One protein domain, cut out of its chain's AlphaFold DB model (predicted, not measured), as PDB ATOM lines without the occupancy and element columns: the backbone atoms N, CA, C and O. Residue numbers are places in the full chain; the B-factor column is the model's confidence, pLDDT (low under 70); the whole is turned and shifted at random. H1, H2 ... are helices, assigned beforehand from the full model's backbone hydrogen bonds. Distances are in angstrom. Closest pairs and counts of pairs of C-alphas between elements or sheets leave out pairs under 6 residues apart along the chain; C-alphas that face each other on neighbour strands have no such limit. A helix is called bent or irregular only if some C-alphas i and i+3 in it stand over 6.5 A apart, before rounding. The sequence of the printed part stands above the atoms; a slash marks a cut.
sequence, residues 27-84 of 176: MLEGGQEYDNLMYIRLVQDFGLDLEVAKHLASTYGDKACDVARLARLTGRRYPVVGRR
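This is residues 27 to 84 of the 176 residues of a protein of Trichinella spiralis (UniProt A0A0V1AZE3). A sharply bent helix, H2, folds back as two arms at a steep angle, and the shorter helix H1 packs on both arms, so that H1, H2a and H2b sit in a triangle. Loops reach out at opposite ends of the long axis: residues 27 to 37 at one, residues 71 to 84 at the other. The printed part has 58 residues, with two named helices, H1 then H2, and no named strand; the class is all helix. It is compact, with a radius of gyration of the C-alphas of 11.0 A, and only just elongated, spanning 38 by 19 by 16 A.

H2, residues 50 to 70, was assigned as one helix by its hydrogen bonds, but it is bent: C-alphas 59 and 62 are 9.4 A apart. Arm H2a, residues 50 to 59, is 14.2 A long and begins at C-alpha 50 (400.731, 299.662, 506.013). Arm H2b, residues 62 to 70, is 14.3 A long and ends at C-alpha 70 (414.180, 300.141, 517.164). H1, residues 38 to 46, is 12.1 A long and begins at C-alpha 38 (406.307, 289.911, 505.430).

H2a and H2b only just touch, with 3 pairs of C-alphas within 8 A; the closest are Leu 56 and Ala 64, 5.3 A. They run opposite ways at a steep tilt of 54 degrees. H1 touches H2a, closest at C-alphas Tyr 39 and Ala 53, 5.0 A, at a steep tilt of 56 degrees, opposite ways. H1 touches H2b, closest at C-alphas Phe 46 and Ala 68, 6.8 A, at a shallow tilt of 21 degrees, the same way. Every O i to N i+4 pair is within hydrogen-bond range in H1 and H2a; in H2b 4 of 5 are.

The C-alphas farthest apart are those of Met 27 and Arg 77, 38.0 A. The printed part has no cut, and H1 to H2 is a tight link. Mean pLDDT of the printed part is 87.2, and no printed residue is under 70.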
ATOM      1  N   MET A  27     423.651 283.828 500.204       88.88
ATOM      2  CA  MET A  27     422.595 284.828 500.211       88.88
ATOM      3  C   MET A  27     423.097 286.115 500.862       88.88
ATOM      4  O   MET A  27     423.802 286.081 501.871       88.88
ATOM      5  N   LEU A  28     422.740 287.252 500.268       89.06
ATOM      6  CA  LEU A  28     423.056 288.554 500.842       89.06
ATOM      7  C   LEU A  28     422.199 288.811 502.083       89.06
ATOM      8  O   LEU A  28     421.078 288.310 502.206       89.06
ATOM      9  N   GLU A  29     422.729 289.622 502.995       86.00
ATOM     10  CA  GLU A  29     422.000 290.008 504.197       86.00
ATOM     11  C   GLU A  29     420.665 290.682 503.850       86.00
ATOM     12  O   GLU A  29     420.616 291.604 503.036       86.00
ATOM     13  N   GLY A  30     419.593 290.241 504.513       83.56
ATOM     14  CA  GLY A  30     418.232 290.742 504.307       83.56
ATOM     15  C   GLY A  30     417.393 289.939 503.307       83.56
ATOM     16  O   GLY A  30     416.218 290.255 503.155       83.56
ATOM     17  N   GLY A  31     417.956 288.926 502.635       83.12
ATOM     18  CA  GLY A  31     417.227 288.096 501.667       83.12
ATOM     19  C   GLY A  31     416.901 286.664 502.110       83.12
ATOM     20  O   GLY A  31     416.252 285.949 501.356       83.12
ATOM     21  N   GLN A  32     417.358 286.226 503.280       83.56
ATOM     22  CA  GLN A  32     417.323 284.833 503.728       83.56
ATOM     23  C   GLN A  32     415.924 284.330 504.134       83.56
ATOM     24  O   GLN A  32     415.609 283.167 503.894       83.56
ATOM     25  N   GLU A  33     415.080 285.186 504.703       83.19
ATOM     26  CA  GLU A  33     413.705 284.900 505.154       83.19
ATOM     27  C   GLU A  33     412.662 285.814 504.479       83.19
ATOM     28  O   GLU A  33     411.548 285.996 504.982       83.19
ATOM     29  N   TYR A  34     413.013 286.404 503.332       83.75
ATOM     30  CA  TYR A  34     412.167 287.400 502.692       83.75
ATOM     31  C   TYR A  34     410.936 286.740 502.065       83.75
ATOM     32  O   TYR A  34     411.042 285.869 501.201       83.75
ATOM     33  N   ASP A  35     409.758 287.224 502.455       86.19
ATOM     34  CA  ASP A  35     408.478 286.854 501.858       86.19
ATOM     35  C   ASP A  35     407.705 288.113 501.444       86.19
ATOM     36  O   ASP A  35     407.699 289.135 502.134       86.19
ATOM     37  N   ASN A  36     406.963 288.031 500.340       82.62
ATOM     38  CA  ASN A  36     406.078 289.100 499.890       82.62
ATOM     39  C   ASN A  36     404.987 289.423 500.920       82.62
ATOM     40  O   ASN A  36     404.467 290.535 500.914       82.62
ATOM     41  N   LEU A  37     404.636 288.486 501.807       88.94
ATOM     42  CA  LEU A  37     403.652 288.685 502.878       88.94
ATOM     43  C   LEU A  37     404.264 289.204 504.192       88.94
ATOM     44  O   LEU A  37     403.533 289.450 505.153       88.94
ATOM     45  N   MET A  38     405.580 289.440 504.242       87.50
ATOM     46  CA  MET A  38     406.307 289.911 505.430       87.50
ATOM     47  C   MET A  38     405.727 291.211 506.012       87.50
ATOM     48  O   MET A  38     405.659 291.376 507.231       87.50
ATOM     49  N   TYR A  39     405.233 292.121 505.165       89.88
ATOM     50  CA  TYR A  39     404.625 293.376 505.624       89.88
ATOM     51  C   TYR A  39     403.386 293.153 506.507       89.88
ATOM     52  O   TYR A  39     403.109 293.975 507.375       89.88
ATOM     53  N   ILE A  40     402.655 292.043 506.331       91.69
ATOM     54  CA  ILE A  40     401.486 291.708 507.160       91.69
ATOM     55  C   ILE A  40     401.935 291.416 508.593       91.69
ATOM     56  O   ILE A  40     401.333 291.929 509.536       91.69
ATOM     57  N   ARG A  41     403.030 290.662 508.751       90.25
ATOM     58  CA  ARG A  41     403.624 290.354 510.061       90.25
ATOM     59  C   ARG A  41     404.083 291.630 510.761       90.25
ATOM     60  O   ARG A  41     403.743 291.851 511.913       90.25
ATOM     61  N   LEU A  42     404.749 292.532 510.036       89.62
ATOM     62  CA  LEU A  42     405.186 293.823 510.581       89.62
ATOM     63  C   LEU A  42     404.018 294.683 511.093       89.62
ATOM     64  O   LEU A  42     404.129 295.313 512.145       89.62
ATOM     65  N   VAL A  43     402.891 294.704 510.375       91.31
ATOM     66  CA  VAL A  43     401.685 295.432 510.804       91.31
ATOM     67  C   VAL A  43     401.055 294.777 512.034       91.31
ATOM     68  O   VAL A  43     400.678 295.482 512.967       91.31
ATOM     69  N   GLN A  44     400.949 293.447 512.059       89.62
ATOM     70  CA  GLN A  44     400.315 292.712 513.158       89.62
ATOM     71  C   GLN A  44     401.145 292.739 514.446       89.62
ATOM     72  O   GLN A  44     400.594 293.003 515.514       89.62
ATOM     73  N   ASP A  45     402.455 292.519 514.341       89.19
ATOM     74  CA  ASP A  45     403.343 292.367 515.494       89.19
ATOM     75  C   ASP A  45     403.732 293.722 516.104       89.19
ATOM     76  O   ASP A  45     403.782 293.869 517.325       89.19
ATOM     77  N   PHE A  46     403.990 294.734 515.263       87.06
ATOM     78  CA  PHE A  46     404.488 296.042 515.712       87.06
ATOM     79  C   PHE A  46     403.442 297.161 515.643       87.06
ATOM     80  O   PHE A  46     403.667 298.243 516.189       87.06
ATOM     81  N   GLY A  47     402.302 296.951 514.978       88.50
ATOM     82  CA  GLY A  47     401.295 298.002 514.793       88.50
ATOM     83  C   GLY A  47     401.793 299.161 513.924       88.50
ATOM     84  O   GLY A  47     401.426 300.318 514.170       88.50
ATOM     85  N   LEU A  48     402.674 298.859 512.964       89.25
ATOM     86  CA  LEU A  48     403.172 299.806 511.967       89.25
ATOM     87  C   LEU A  48     402.087 300.143 510.947       89.25
ATOM     88  O   LEU A  48     401.174 299.359 510.695       89.25
ATOM     89  N   ASP A  49     402.228 301.310 510.327       91.19
ATOM     90  CA  ASP A  49     401.357 301.674 509.223       91.19
ATOM     91  C   ASP A  49     401.659 300.857 507.955       91.19
ATOM     92  O   ASP A  49     402.805 300.483 507.705       91.19
ATOM     93  N   LEU A  50     400.639 300.597 507.136       90.94
ATOM     94  CA  LEU A  50     400.731 299.662 506.013       90.94
ATOM     95  C   LEU A  50     401.719 300.120 504.931       90.94
ATOM     96  O   LEU A  50     402.453 299.298 504.386       90.94
ATOM     97  N   GLU A  51     401.770 301.419 504.631       91.38
ATOM     98  CA  GLU A  51     402.735 301.977 503.671       91.38
ATOM     99  C   GLU A  51     404.175 301.830 504.168       91.38
ATOM    100  O   GLU A  51     405.057 301.416 503.417       91.38
ATOM    101  N   VAL A  52     404.397 302.107 505.456       91.31
ATOM    102  CA  VAL A  52     405.706 301.989 506.107       91.31
ATOM    103  C   VAL A  52     406.142 300.527 506.162       91.31
ATOM    104  O   VAL A  52     407.274 300.209 505.820       91.31
ATOM    105  N   ALA A  53     405.246 299.613 506.534       92.38
ATOM    106  CA  ALA A  53     405.552 298.188 506.599       92.38
ATOM    107  C   ALA A  53     405.929 297.613 505.225       92.38
ATOM    108  O   ALA A  53     406.876 296.835 505.122       92.38
ATOM    109  N   LYS A  54     405.225 298.023 504.160       92.94
ATOM    110  CA  LYS A  54     405.575 297.644 502.783       92.94
ATOM    111  C   LYS A  54     406.934 298.196 502.369       92.94
ATOM    112  O   LYS A  54     407.717 297.467 501.766       92.94
ATOM    113  N   HIS A  55     407.214 299.457 502.703       92.06
ATOM    114  CA  HIS A  55     408.510 300.069 502.431       92.06
ATOM    115  C   HIS A  55     409.644 299.310 503.131       92.06
ATOM    116  O   HIS A  55     410.578 298.859 502.471       92.06
ATOM    117  N   LEU A  56     409.510 299.073 504.438       91.50
ATOM    118  CA  LEU A  56     410.510 298.364 505.232       91.50
ATOM    119  C   LEU A  56     410.755 296.945 504.717       91.50
ATOM    120  O   LEU A  56     411.908 296.555 504.561       91.50
ATOM    121  N   ALA A  57     409.693 296.194 504.415       92.25
ATOM    122  CA  ALA A  57     409.821 294.849 503.861       92.25
ATOM    123  C   ALA A  57     410.560 294.866 502.514       92.25
ATOM    124  O   ALA A  57     411.468 294.069 502.310       92.25
ATOM    125  N   SER A  58     410.234 295.803 501.617       90.38
ATOM    126  CA  SER A  58     410.884 295.893 500.304       90.38
ATOM    127  C   SER A  58     412.342 296.361 500.366       90.38
ATOM    128  O   SER A  58     413.107 296.040 499.459       90.38
ATOM    129  N   THR A  59     412.717 297.167 501.362       90.06
ATOM    130  CA  THR A  59     414.061 297.760 501.457       90.06
ATOM    131  C   THR A  59     415.013 296.950 502.332       90.06
ATOM    132  O   THR A  59     416.178 296.802 501.973       90.06
ATOM    133  N   TYR A  60     414.538 296.420 503.460       90.25
ATOM    134  CA  TYR A  60     415.368 295.722 504.447       90.25
ATOM    135  C   TYR A  60     415.133 294.208 504.485       90.25
ATOM    136  O   TYR A  60     415.932 293.492 505.089       90.25
ATOM    137  N   GLY A  61     414.049 293.723 503.875       90.94
ATOM    138  CA  GLY A  61     413.664 292.315 503.896       90.94
ATOM    139  C   GLY A  61     413.610 291.763 505.317       90.94
ATOM    140  O   GLY A  61     412.861 292.277 506.149       90.94
ATOM    141  N   ASP A  62     414.438 290.769 505.627       89.06
ATOM    142  CA  ASP A  62     414.496 290.125 506.954       89.06
ATOM    143  C   ASP A  62     414.806 291.108 508.081       89.06
ATOM    144  O   ASP A  62     414.246 291.045 509.179       89.06
ATOM    145  N   LYS A  63     415.676 292.078 507.779       90.31
ATOM    146  CA  LYS A  63     416.122 293.102 508.724       90.31
ATOM    147  C   LYS A  63     415.019 294.109 509.051       90.31
ATOM    148  O   LYS A  63     415.163 294.877 510.000       90.31
ATOM    149  N   ALA A  64     413.889 294.097 508.338       91.00
ATOM    150  CA  ALA A  64     412.757 294.971 508.636       91.00
ATOM    151  C   ALA A  64     412.244 294.786 510.076       91.00
ATOM    152  O   ALA A  64     411.872 295.760 510.730       91.00
ATOM    153  N   CYS A  65     412.297 293.560 510.606       89.00
ATOM    154  CA  CYS A  65     411.951 293.268 511.998       89.00
ATOM    155  C   CYS A  65     412.922 293.920 512.997       89.00
ATOM    156  O   CYS A  65     412.514 294.334 514.082       89.00
ATOM    157  N   ASP A  66     414.208 294.036 512.655       91.00
ATOM    158  CA  ASP A  66     415.199 294.719 513.494       91.00
ATOM    159  C   ASP A  66     414.964 296.226 513.508       91.00
ATOM    160  O   ASP A  66     414.994 296.848 514.570       91.00
ATOM    161  N   VAL A  67     414.665 296.804 512.342       91.31
ATOM    162  CA  VAL A  67     414.308 298.223 512.223       91.31
ATOM    163  C   VAL A  67     413.038 298.518 513.024       91.31
ATOM    164  O   VAL A  67     413.003 299.474 513.802       91.31
ATOM    165  N   ALA A  68     412.014 297.669 512.901       90.00
ATOM    166  CA  ALA A  68     410.757 297.810 513.632       90.00
ATOM    167  C   ALA A  68     410.951 297.733 515.156       90.00
ATOM    168  O   ALA A  68     410.331 298.498 515.893       90.00
ATOM    169  N   ARG A  69     411.874 296.891 515.641       90.06
ATOM    170  CA  ARG A  69     412.234 296.812 517.069       90.06
ATOM    171  C   ARG A  69     412.887 298.085 517.613       90.06
ATOM    172  O   ARG A  69     412.777 298.354 518.807       90.06
ATOM    173  N   LEU A  70     413.566 298.865 516.771       88.81
ATOM    174  CA  LEU A  70     414.180 300.141 517.164       88.81
ATOM    175  C   LEU A  70     413.201 301.312 517.154       88.81
ATOM    176  O   LEU A  70     413.515 302.395 517.659       88.81
ATOM    177  N   ALA A  71     412.027 301.123 516.562       87.81
ATOM    178  CA  ALA A  71     411.067 302.185 516.411       87.81
ATOM    179  C   ALA A  71     410.418 302.555 517.750       87.81
ATOM    180  O   ALA A  71     410.040 301.719 518.568       87.81
ATOM    181  N   ARG A  72     410.292 303.866 517.975       83.56
ATOM    182  CA  ARG A  72     409.672 304.412 519.184       83.56
ATOM    183  C   ARG A  72     408.153 304.382 519.071       83.56
ATOM    184  O   ARG A  72     407.599 304.523 517.979       83.56
ATOM    185  N   LEU A  73     407.500 304.263 520.225       84.12
ATOM    186  CA  LEU A  73     406.053 304.402 520.345       84.12
ATOM    187  C   LEU A  73     405.630 305.832 519.990       84.12
ATOM    188  O   LEU A  73     406.200 306.804 520.487       84.12
ATOM    189  N   THR A  74     404.607 305.956 519.149       79.00
ATOM    190  CA  THR A  74     404.106 307.252 518.662       79.00
ATOM    191  C   THR A  74     403.159 307.915 519.674       79.00
ATOM    192  O   THR A  74     402.895 309.113 519.581       79.00
ATOM    193  N   GLY A  75     402.619 307.148 520.631       78.50
ATOM    194  CA  GLY A  75     401.629 307.617 521.614       78.50
ATOM    195  C   GLY A  75     400.217 307.815 521.044       78.50
ATOM    196  O   GLY A  75     399.349 308.363 521.716       78.50
ATOM    197  N   ARG A  76     399.974 307.380 519.801       79.88
ATOM    198  CA  ARG A  76     398.656 307.376 519.147       79.88
ATOM    199  C   ARG A  76     398.059 305.970 519.200       79.88
ATOM    200  O   ARG A  76     398.792 304.994 519.320       79.88
ATOM    201  N   ARG A  77     396.731 305.862 519.057       74.75
ATOM    202  CA  ARG A  77     396.046 304.556 518.965       74.75
ATOM    203  C   ARG A  77     396.509 303.757 517.743       74.75
ATOM    204  O   ARG A  77     396.600 302.540 517.814       74.75
ATOM    205  N   TYR A  78     396.788 304.453 516.645       73.19
ATOM    206  CA  TYR A  78     397.362 303.909 515.420       73.19
ATOM    207  C   TYR A  78     398.033 305.049 514.630       73.19
ATOM    208  O   TYR A  78     397.472 306.153 514.600       73.19
ATOM    209  N   PRO A  79     399.197 304.837 513.993       79.81
ATOM    210  CA  PRO A  79     400.128 303.721 514.187       79.81
ATOM    211  C   PRO A  79     400.726 303.720 515.604       79.81
ATOM    212  O   PRO A  79     400.995 304.782 516.178       79.81
ATOM    213  N   VAL A  80     400.904 302.524 516.174       77.81
ATOM    214  CA  VAL A  80     401.369 302.338 517.566       77.81
ATOM    215  C   VAL A  80     402.852 302.689 517.676       77.81
ATOM    216  O   VAL A  80     403.281 303.375 518.608       77.81
ATOM    217  N   VAL A  81     403.617 302.277 516.668       81.25
ATOM    218  CA  VAL A  81     405.070 302.408 516.566       81.25
ATOM    219  C   VAL A  81     405.417 303.110 515.247       81.25
ATOM    220  O   VAL A  81     404.648 303.052 514.289       81.25
ATOM    221  N   GLY A  82     406.570 303.778 515.182       79.44
ATOM    222  CA  GLY A  82     407.113 304.286 513.918       79.44
ATOM    223  C   GLY A  82     406.713 305.727 513.630       79.44
ATOM    224  O   GLY A  82     405.881 306.020 512.771       79.44
ATOM    225  N   ARG A  83     407.356 306.661 514.334       86.19
ATOM    226  CA  ARG A  83     407.229 308.087 514.034       86.19
ATOM    227  C   ARG A  83     407.863 308.388 512.674       86.19
ATOM    228  O   ARG A  83     409.056 308.157 512.484       86.19
ATOM    229  N   ARG A  84     407.057 308.899 511.740       89.44
ATOM    230  CA  ARG A  84     407.512 309.294 510.401       89.44
ATOM    231  C   ARG A  84     408.414 310.536 510.464       89.44
ATOM    232  O   ARG A  84     408.156 311.449 511.256       89.44
TER     233      ARG A  84